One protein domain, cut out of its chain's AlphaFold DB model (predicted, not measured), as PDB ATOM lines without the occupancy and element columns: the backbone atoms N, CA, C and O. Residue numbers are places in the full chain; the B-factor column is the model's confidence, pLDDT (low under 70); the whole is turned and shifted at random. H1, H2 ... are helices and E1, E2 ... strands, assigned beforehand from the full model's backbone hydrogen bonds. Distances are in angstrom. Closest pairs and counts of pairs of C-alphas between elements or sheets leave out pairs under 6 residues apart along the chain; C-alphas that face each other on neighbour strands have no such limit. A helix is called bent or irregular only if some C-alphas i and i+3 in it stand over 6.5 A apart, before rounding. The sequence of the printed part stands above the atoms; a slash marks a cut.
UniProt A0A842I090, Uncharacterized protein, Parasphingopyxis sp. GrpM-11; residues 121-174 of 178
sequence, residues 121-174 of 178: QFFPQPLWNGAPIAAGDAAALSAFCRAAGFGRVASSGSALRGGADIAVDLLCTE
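What this domain is: This is residues 121 to 174 of the 178 residues of an uncharacterized protein of Parasphingopyxis sp. GrpM-11 (UniProt A0A842I090). What does the domain look like? It is a small sheet built on one long hairpin of two bent strands, E2 and E3, with the short strand E1 beside E3, and the helix H1 packs on one face near the end of the hairpin away from its turn, leaving the other face bare. The hairpin makes the longest axis, and residues 125 to 137 form a long loop stretch between E1 and H1. What are the counts and the size? The printed part has 54 residues, with named elements in the order E1, H1, E2, E3; the sheet's order is E1, E3, E2, all antiparallel, and the class is mixed, helices and strands. It is compact, with a radius of gyration of the C-alphas of 10.1 A, yet elongated in outline, spanning 32 by 20 by 17 A.

How they stand to each other: How are the strands paired? E3, residues 164 to 173, is the inner strand, and E2, residues 152 to 161, is its antiparallel neighbour at 158 degrees, with N 154 and O 171 2.8 A apart, within hydrogen-bond range. E1, residues 121 to 124, is antiparallel to E3 at 162 degrees, with N 123 and O 170 2.8 A apart, also within range. Where does the helix stand? H1, residues 138 to 147, is on the sheet at a height of 8.8 A, over E3 and E2, and runs slantwise to the strands, at 58 degrees to E2 on the local plane, only just short of across. Its closest C-alphas to E2 are those of Ser 142 and Val 153, 6.0 A apart, and to E3 those of Cys 145 and Cys 172, 5.5 A apart. What arrangement do they make? This is two layers, a helix on one face of a sheet, and E1, H1, E2 form a split strand-helix-strand unit, two strands running the same way with E3 between them, whose crossover is right-handed. Every O i to N i+4 pair in H1 is within hydrogen-bond range.

Where its parts are: Where are the long strands? E2 runs 25.0 A from C-alpha 152 to C-alpha 161 and bends by 63 degrees at residue 155. E3 runs 26.0 A and bends by 50 degrees at residue 169, ending at C-alpha 173 (130.610, 98.421, 82.830). Where are the shorter elements? E1 begins at C-alpha 121 (128.748, 99.620, 88.920) and is 9.9 A long, while H1 begins at C-alpha 138 (119.129, 90.562, 77.788) and is 14.2 A long.

The domain as a whole: How far does it reach? The two C-alphas farthest apart are those of Gly 162 and Glu 174, at 32.6 A. Which links are long? The link from E1 to H1 is long, with 13 residues, and within it residues 127 to 128 pair antiparallel with residues 131 to 132; the links from H1 to E2 and within the hairpin E2 and E3 are tight. Is anything cut or uncertain? The printed part has no cut, its mean pLDDT is 82.6, and no printed residue is under 70.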
ATOM      1  N   GLN A 121     129.673  99.502  87.800       83.62
ATOM      2  CA  GLN A 121     128.748  99.620  88.920       83.62
ATOM      3  C   GLN A 121     127.889  98.366  89.051       83.62
ATOM      4  O   GLN A 121     127.362  97.835  88.071       83.62
ATOM      5  N   PHE A 122     127.763  97.912  90.293       82.12
ATOM      6  CA  PHE A 122     126.931  96.782  90.670       82.12
ATOM      7  C   PHE A 122     125.553  97.254  91.143       82.12
ATOM      8  O   PHE A 122     125.456  98.148  91.987       82.12
ATOM      9  N   PHE A 123     124.506  96.627  90.616       80.06
ATOM     10  CA  PHE A 123     123.107  96.904  90.910       80.06
ATOM     11  C   PHE A 123     122.474  95.672  91.565       80.06
ATOM     12  O   PHE A 123     122.122  94.724  90.855       80.06
ATOM     13  N   PRO A 124     122.325  95.657  92.901       80.62
ATOM     14  CA  PRO A 124     121.551  94.620  93.565       80.62
ATOM     15  C   PRO A 124     120.066  94.815  93.236       80.62
ATOM     16  O   PRO A 124     119.515  95.899  93.424       80.62
ATOM     17  N   GLN A 125     119.424  93.757  92.743       79.06
ATOM     18  CA  GLN A 125     117.997  93.694  92.410       79.06
ATOM     19  C   GLN A 125     117.546  94.838  91.483       79.06
ATOM     20  O   GLN A 125     116.741  95.683  91.890       79.06
ATOM     21  N   PRO A 126     118.061  94.897  90.240       78.25
ATOM     22  CA  PRO A 126     117.741  95.978  89.322       78.25
ATOM     23  C   PRO A 126     116.238  96.014  89.015       78.25
ATOM     24  O   PRO A 126     115.628  95.019  88.614       78.25
ATOM     25  N   LEU A 127     115.652  97.198  89.187       81.81
ATOM     26  CA  LEU A 127     114.254  97.481  88.885       81.81
ATOM     27  C   LEU A 127     114.180  98.395  87.664       81.81
ATOM     28  O   LEU A 127     114.835  99.436  87.609       81.81
ATOM     29  N   TRP A 128     113.335  98.042  86.704       76.44
ATOM     30  CA  TRP A 128     113.010  98.873  85.553       76.44
ATOM     31  C   TRP A 128     111.555  99.318  85.662       76.44
ATOM     32  O   TRP A 128     110.653  98.489  85.751       76.44
ATOM     33  N   ASN A 129     111.314 100.631  85.710       76.62
ATOM     34  CA  ASN A 129     109.979 101.208  85.931       76.62
ATOM     35  C   ASN A 129     109.261 100.647  87.179       76.62
ATOM     36  O   ASN A 129     108.047 100.456  87.177       76.62
ATOM     37  N   GLY A 130     110.019 100.356  88.242       74.31
ATOM     38  CA  GLY A 130     109.491  99.785  89.487       74.31
ATOM     39  C   GLY A 130     109.206  98.277  89.445       74.31
ATOM     40  O   GLY A 130     108.750  97.734  90.448       74.31
ATOM     41  N   ALA A 131     109.492  97.594  88.332       80.38
ATOM     42  CA  ALA A 131     109.326  96.151  88.183       80.38
ATOM     43  C   ALA A 131     110.686  95.428  88.112       80.38
ATOM     44  O   ALA A 131     111.643  95.988  87.577       80.38
ATOM     45  N   PRO A 132     110.796  94.187  88.625       82.38
ATOM     46  CA  PRO A 132     112.006  93.389  88.464       82.38
ATOM     47  C   PRO A 132     112.242  93.070  86.989       82.38
ATOM     48  O   PRO A 132     111.305  92.784  86.241       82.38
ATOM     49  N   ILE A 133     113.505  93.092  86.581       83.62
ATOM     50  CA  ILE A 133     113.897  92.698  85.229       83.62
ATOM     51  C   ILE A 133     113.945  91.170  85.166       83.62
ATOM     52  O   ILE A 133     114.529  90.530  86.041       83.62
ATOM     53  N   ALA A 134     113.337  90.570  84.141       86.38
ATOM     54  CA  ALA A 134     113.461  89.136  83.906       86.38
ATOM     55  C   ALA A 134     114.912  88.798  83.535       86.38
ATOM     56  O   ALA A 134     115.514  89.464  82.693       86.38
ATOM     57  N   ALA A 135     115.485  87.770  84.153       83.06
ATOM     58  CA  ALA A 135     116.912  87.488  83.992       83.06
ATOM     59  C   ALA A 135     117.278  87.007  82.578       83.06
ATOM     60  O   ALA A 135     118.372  87.286  82.093       83.06
ATOM     61  N   GLY A 136     116.340  86.362  81.879       81.25
ATOM     62  CA  GLY A 136     116.493  86.011  80.465       81.25
ATOM     63  C   GLY A 136     116.358  87.192  79.493       81.25
ATOM     64  O   GLY A 136     116.606  87.027  78.298       81.25
ATOM     65  N   ASP A 137     115.970  88.380  79.964       85.75
ATOM     66  CA  ASP A 137     115.682  89.532  79.110       85.75
ATOM     67  C   ASP A 137     116.933  90.400  78.899       85.75
ATOM     68  O   ASP A 137     117.107  91.485  79.461       85.75
ATOM     69  N   ALA A 138     117.854  89.897  78.072       84.56
ATOM     70  CA  ALA A 138     119.129  90.562  77.788       84.56
ATOM     71  C   ALA A 138     118.956  91.984  77.210       84.56
ATOM     72  O   ALA A 138     119.796  92.867  77.427       84.56
ATOM     73  N   ALA A 139     117.856  92.233  76.492       84.12
ATOM     74  CA  ALA A 139     117.513  93.555  75.979       84.12
ATOM     75  C   ALA A 139     117.177  94.527  77.123       84.12
ATOM     76  O   ALA A 139     117.732  95.626  77.164       84.12
ATOM     77  N   ALA A 140     116.346  94.116  78.085       84.94
ATOM     78  CA  ALA A 140     116.049  94.924  79.262       84.94
ATOM     79  C   ALA A 140     117.284  95.151  80.151       84.94
ATOM     80  O   ALA A 140     117.514  96.276  80.594       84.94
ATOM     81  N   LEU A 141     118.129  94.132  80.356       87.12
ATOM     82  CA  LEU A 141     119.370  94.265  81.138       87.12
ATOM     83  C   LEU A 141     120.359  95.250  80.493       87.12
ATOM     84  O   LEU A 141     120.954  96.092  81.169       87.12
ATOM     85  N   SER A 142     120.514  95.192  79.168       86.56
ATOM     86  CA  SER A 142     121.375  96.130  78.441       86.56
ATOM     87  C   SER A 142     120.793  97.547  78.385       86.56
ATOM     88  O   SER A 142     121.543  98.516  78.530       86.56
ATOM     89  N   ALA A 143     119.473  97.693  78.242       84.56
ATOM     90  CA  ALA A 143     118.794  98.984  78.343       84.56
ATOM     91  C   ALA A 143     118.957  99.605  79.740       84.56
ATOM     92  O   ALA A 143     119.225 100.804  79.839       84.56
ATOM     93  N   PHE A 144     118.891  98.784  80.794       87.31
ATOM     94  CA  PHE A 144     119.166  99.196  82.167       87.31
ATOM     95  C   PHE A 144     120.565  99.798  82.311       87.31
ATOM     96  O   PHE A 144     120.694 100.947  82.736       87.31
ATOM     97  N   CYS A 145     121.604  99.076  81.881       85.88
ATOM     98  CA  CYS A 145     122.974  99.583  81.965       85.88
ATOM     99  C   CYS A 145     123.165 100.887  81.175       85.88
ATOM    100  O   CYS A 145     123.788 101.815  81.689       85.88
ATOM    101  N   ARG A 146     122.575 101.009  79.977       84.81
ATOM    102  CA  ARG A 146     122.647 102.244  79.173       84.81
ATOM    103  C   ARG A 146     121.981 103.428  79.858       84.81
ATOM    104  O   ARG A 146     122.553 104.513  79.881       84.81
ATOM    105  N   ALA A 147     120.801 103.225  80.441       82.88
ATOM    106  CA  ALA A 147     120.106 104.268  81.190       82.88
ATOM    107  C   ALA A 147     120.862 104.676  82.467       82.88
ATOM    108  O   ALA A 147     120.769 105.825  82.892       82.88
ATOM    109  N   ALA A 148     121.639 103.758  83.046       79.06
ATOM    110  CA  ALA A 148     122.536 104.024  84.166       79.06
ATOM    111  C   ALA A 148     123.890 104.651  83.755       79.06
ATOM    112  O   ALA A 148     124.710 104.943  84.623       79.06
ATOM    113  N   GLY A 149     124.135 104.875  82.455       79.31
ATOM    114  CA  GLY A 149     125.357 105.508  81.939       79.31
ATOM    115  C   GLY A 149     126.500 104.547  81.589       79.31
ATOM    116  O   GLY A 149     127.633 104.989  81.430       79.31
ATOM    117  N   PHE A 150     126.223 103.250  81.454       83.44
ATOM    118  CA  PHE A 150     127.199 102.204  81.137       83.44
ATOM    119  C   PHE A 150     126.963 101.599  79.745       83.44
ATOM    120  O   PHE A 150     125.851 101.597  79.221       83.44
ATOM    121  N   GLY A 151     128.017 101.061  79.126       81.44
ATOM    122  CA  GLY A 151     127.961 100.569  77.744       81.44
ATOM    123  C   GLY A 151     127.459  99.134  77.609       81.44
ATOM    124  O   GLY A 151     126.838  98.793  76.599       81.44
ATOM    125  N   ARG A 152     127.723  98.286  78.612       85.69
ATOM    126  CA  ARG A 152     127.430  96.849  78.543       85.69
ATOM    127  C   ARG A 152     127.120  96.219  79.898       85.69
ATOM    128  O   ARG A 152     127.469  96.757  80.947       85.69
ATOM    129  N   VAL A 153     126.525  95.030  79.832       89.81
ATOM    130  CA  VAL A 153     126.408  94.086  80.949       89.81
ATOM    131  C   VAL A 153     127.690  93.250  81.004       89.81
ATOM    132  O   VAL A 153     128.059  92.649  79.999       89.81
ATOM    133  N   ALA A 154     128.372  93.209  82.149       87.38
ATOM    134  CA  ALA A 154     129.495  92.290  82.376       87.38
ATOM    135  C   ALA A 154     129.055  90.953  82.964       87.38
ATOM    136  O   ALA A 154     129.586  89.914  82.585       87.38
ATOM    137  N   SER A 155     128.124  90.981  83.915       82.75
ATOM    138  CA  SER A 155     127.603  89.779  84.560       82.75
ATOM    139  C   SER A 155     126.196  90.031  85.084       82.75
ATOM    140  O   SER A 155     125.875  91.153  85.486       82.75
ATOM    141  N   SER A 156     125.377  88.984  85.089       87.25
ATOM    142  CA  SER A 156     124.042  88.981  85.676       87.25
ATOM    143  C   SER A 156     123.812  87.695  86.468       87.25
ATOM    144  O   SER A 156     124.032  86.604  85.942       87.25
ATOM    145  N   GLY A 157     123.342  87.828  87.706       82.50
ATOM    146  CA  GLY A 157     122.849  86.729  88.534       82.50
ATOM    147  C   GLY A 157     121.324  86.698  88.532       82.50
ATOM    148  O   GLY A 157     120.677  87.752  88.526       82.50
ATOM    149  N   SER A 158     120.743  85.499  88.545       85.81
ATOM    150  CA  SER A 158     119.295  85.308  88.582       85.81
ATOM    151  C   SER A 158     118.846  84.483  89.779       85.81
ATOM    152  O   SER A 158     119.603  83.692  90.346       85.81
ATOM    153  N   ALA A 159     117.594  84.685  90.176       78.06
ATOM    154  CA  ALA A 159     116.927  83.815  91.123       78.06
ATOM    155  C   ALA A 159     115.452  83.656  90.759       78.06
ATOM    156  O   ALA A 159     114.784  84.603  90.338       78.06
ATOM    157  N   LEU A 160     114.921  82.463  91.020       76.94
ATOM    158  CA  LEU A 160     113.491  82.204  90.947       76.94
ATOM    159  C   LEU A 160     112.793  82.847  92.148       76.94
ATOM    160  O   LEU A 160     112.986  82.428  93.292       76.94
ATOM    161  N   ARG A 161     111.935  83.838  91.895       72.00
ATOM    162  CA  ARG A 161     111.100  84.471  92.921       72.00
ATOM    163  C   ARG A 161     109.636  84.410  92.486       72.00
ATOM    164  O   ARG A 161     109.261  84.961  91.459       72.00
ATOM    165  N   GLY A 162     108.801  83.701  93.249       71.44
ATOM    166  CA  GLY A 162     107.365  83.584  92.949       71.44
ATOM    167  C   GLY A 162     107.038  82.906  91.608       71.44
ATOM    168  O   GLY A 162     105.988  83.178  91.040       71.44
ATOM    169  N   GLY A 163     107.930  82.050  91.094       74.69
ATOM    170  CA  GLY A 163     107.754  81.346  89.816       74.69
ATOM    171  C   GLY A 163     108.310  82.073  88.585       74.69
ATOM    172  O   GLY A 163     108.244  81.519  87.493       74.69
ATOM    173  N   ALA A 164     108.887  83.267  88.751       75.06
ATOM    174  CA  ALA A 164     109.574  84.001  87.690       75.06
ATOM    175  C   ALA A 164     111.087  84.054  87.953       75.06
ATOM    176  O   ALA A 164     111.509  84.286  89.087       75.06
ATOM    177  N   ASP A 165     111.893  83.848  86.910       83.31
ATOM    178  CA  ASP A 165     113.346  84.034  86.956       83.31
ATOM    179  C   ASP A 165     113.673  85.519  86.754       83.31
ATOM    180  O   ASP A 165     113.424  86.097  85.690       83.31
ATOM    181  N   ILE A 166     114.176  86.155  87.809       86.62
ATOM    182  CA  ILE A 166     114.437  87.595  87.839       86.62
ATOM    183  C   ILE A 166     115.918  87.869  88.062       86.62
ATOM    184  O   ILE A 166     116.603  87.113  88.754       86.62
ATOM    185  N   ALA A 167     116.404  88.975  87.507       85.81
ATOM    186  CA  ALA A 167     117.744  89.462  87.775       85.81
ATOM    187  C   ALA A 167     117.830  89.935  89.231       85.81
ATOM    188  O   ALA A 167     117.081  90.816  89.664       85.81
ATOM    189  N   VAL A 168     118.739  89.334  89.992       85.62
ATOM    190  CA  VAL A 168     119.009  89.704  91.389       85.62
ATOM    191  C   VAL A 168     120.333  90.429  91.545       85.62
ATOM    192  O   VAL A 168     120.475  91.198  92.488       85.62
ATOM    193  N   ASP A 169     121.230  90.268  90.576       86.06
ATOM    194  CA  ASP A 169     122.543  90.891  90.549       86.06
ATOM    195  C   ASP A 169     122.835  91.344  89.117       86.06
ATOM    196  O   ASP A 169     122.699  90.553  88.182       86.06
ATOM    197  N   LEU A 170     123.237  92.599  88.922       87.88
ATOM    198  CA  LEU A 170     123.633  93.097  87.605       87.88
ATOM    199  C   LEU A 170     124.880  93.972  87.706       87.88
ATOM    200  O   LEU A 170     124.883  94.993  88.389       87.88
ATOM    201  N   LEU A 171     125.942  93.582  87.004       87.38
ATOM    202  CA  LEU A 171     127.173  94.356  86.894       87.38
ATOM    203  C   LEU A 171     127.216  95.050  85.530       87.38
ATOM    204  O   LEU A 171     127.350  94.389  84.496       87.38
ATOM    205  N   CYS A 172     127.136  96.378  85.533       87.75
ATOM    206  CA  CYS A 172     127.286  97.202  84.338       87.75
ATOM    207  C   CYS A 172     128.708  97.762  84.255       87.75
ATOM    208  O   CYS A 172     129.283  98.134  85.278       87.75
ATOM    209  N   THR A 173     129.268  97.853  83.049       87.12
ATOM    210  CA  THR A 173     130.610  98.421  82.830       87.12
ATOM    211  C   THR A 173     130.616  99.412  81.681       87.12
ATOM    212  O   THR A 173     129.769  99.363  80.782       87.12
ATOM    213  N   GLU A 174     131.598 100.310  81.694       80.50
ATOM    214  CA  GLU A 174     131.910 101.160  80.549       80.50
ATOM    215  C   GLU A 174     132.146 100.289  79.303       80.50
ATOM    216  O   GLU A 174     132.557  99.127  79.430       80.50
TER     217      GLU A 174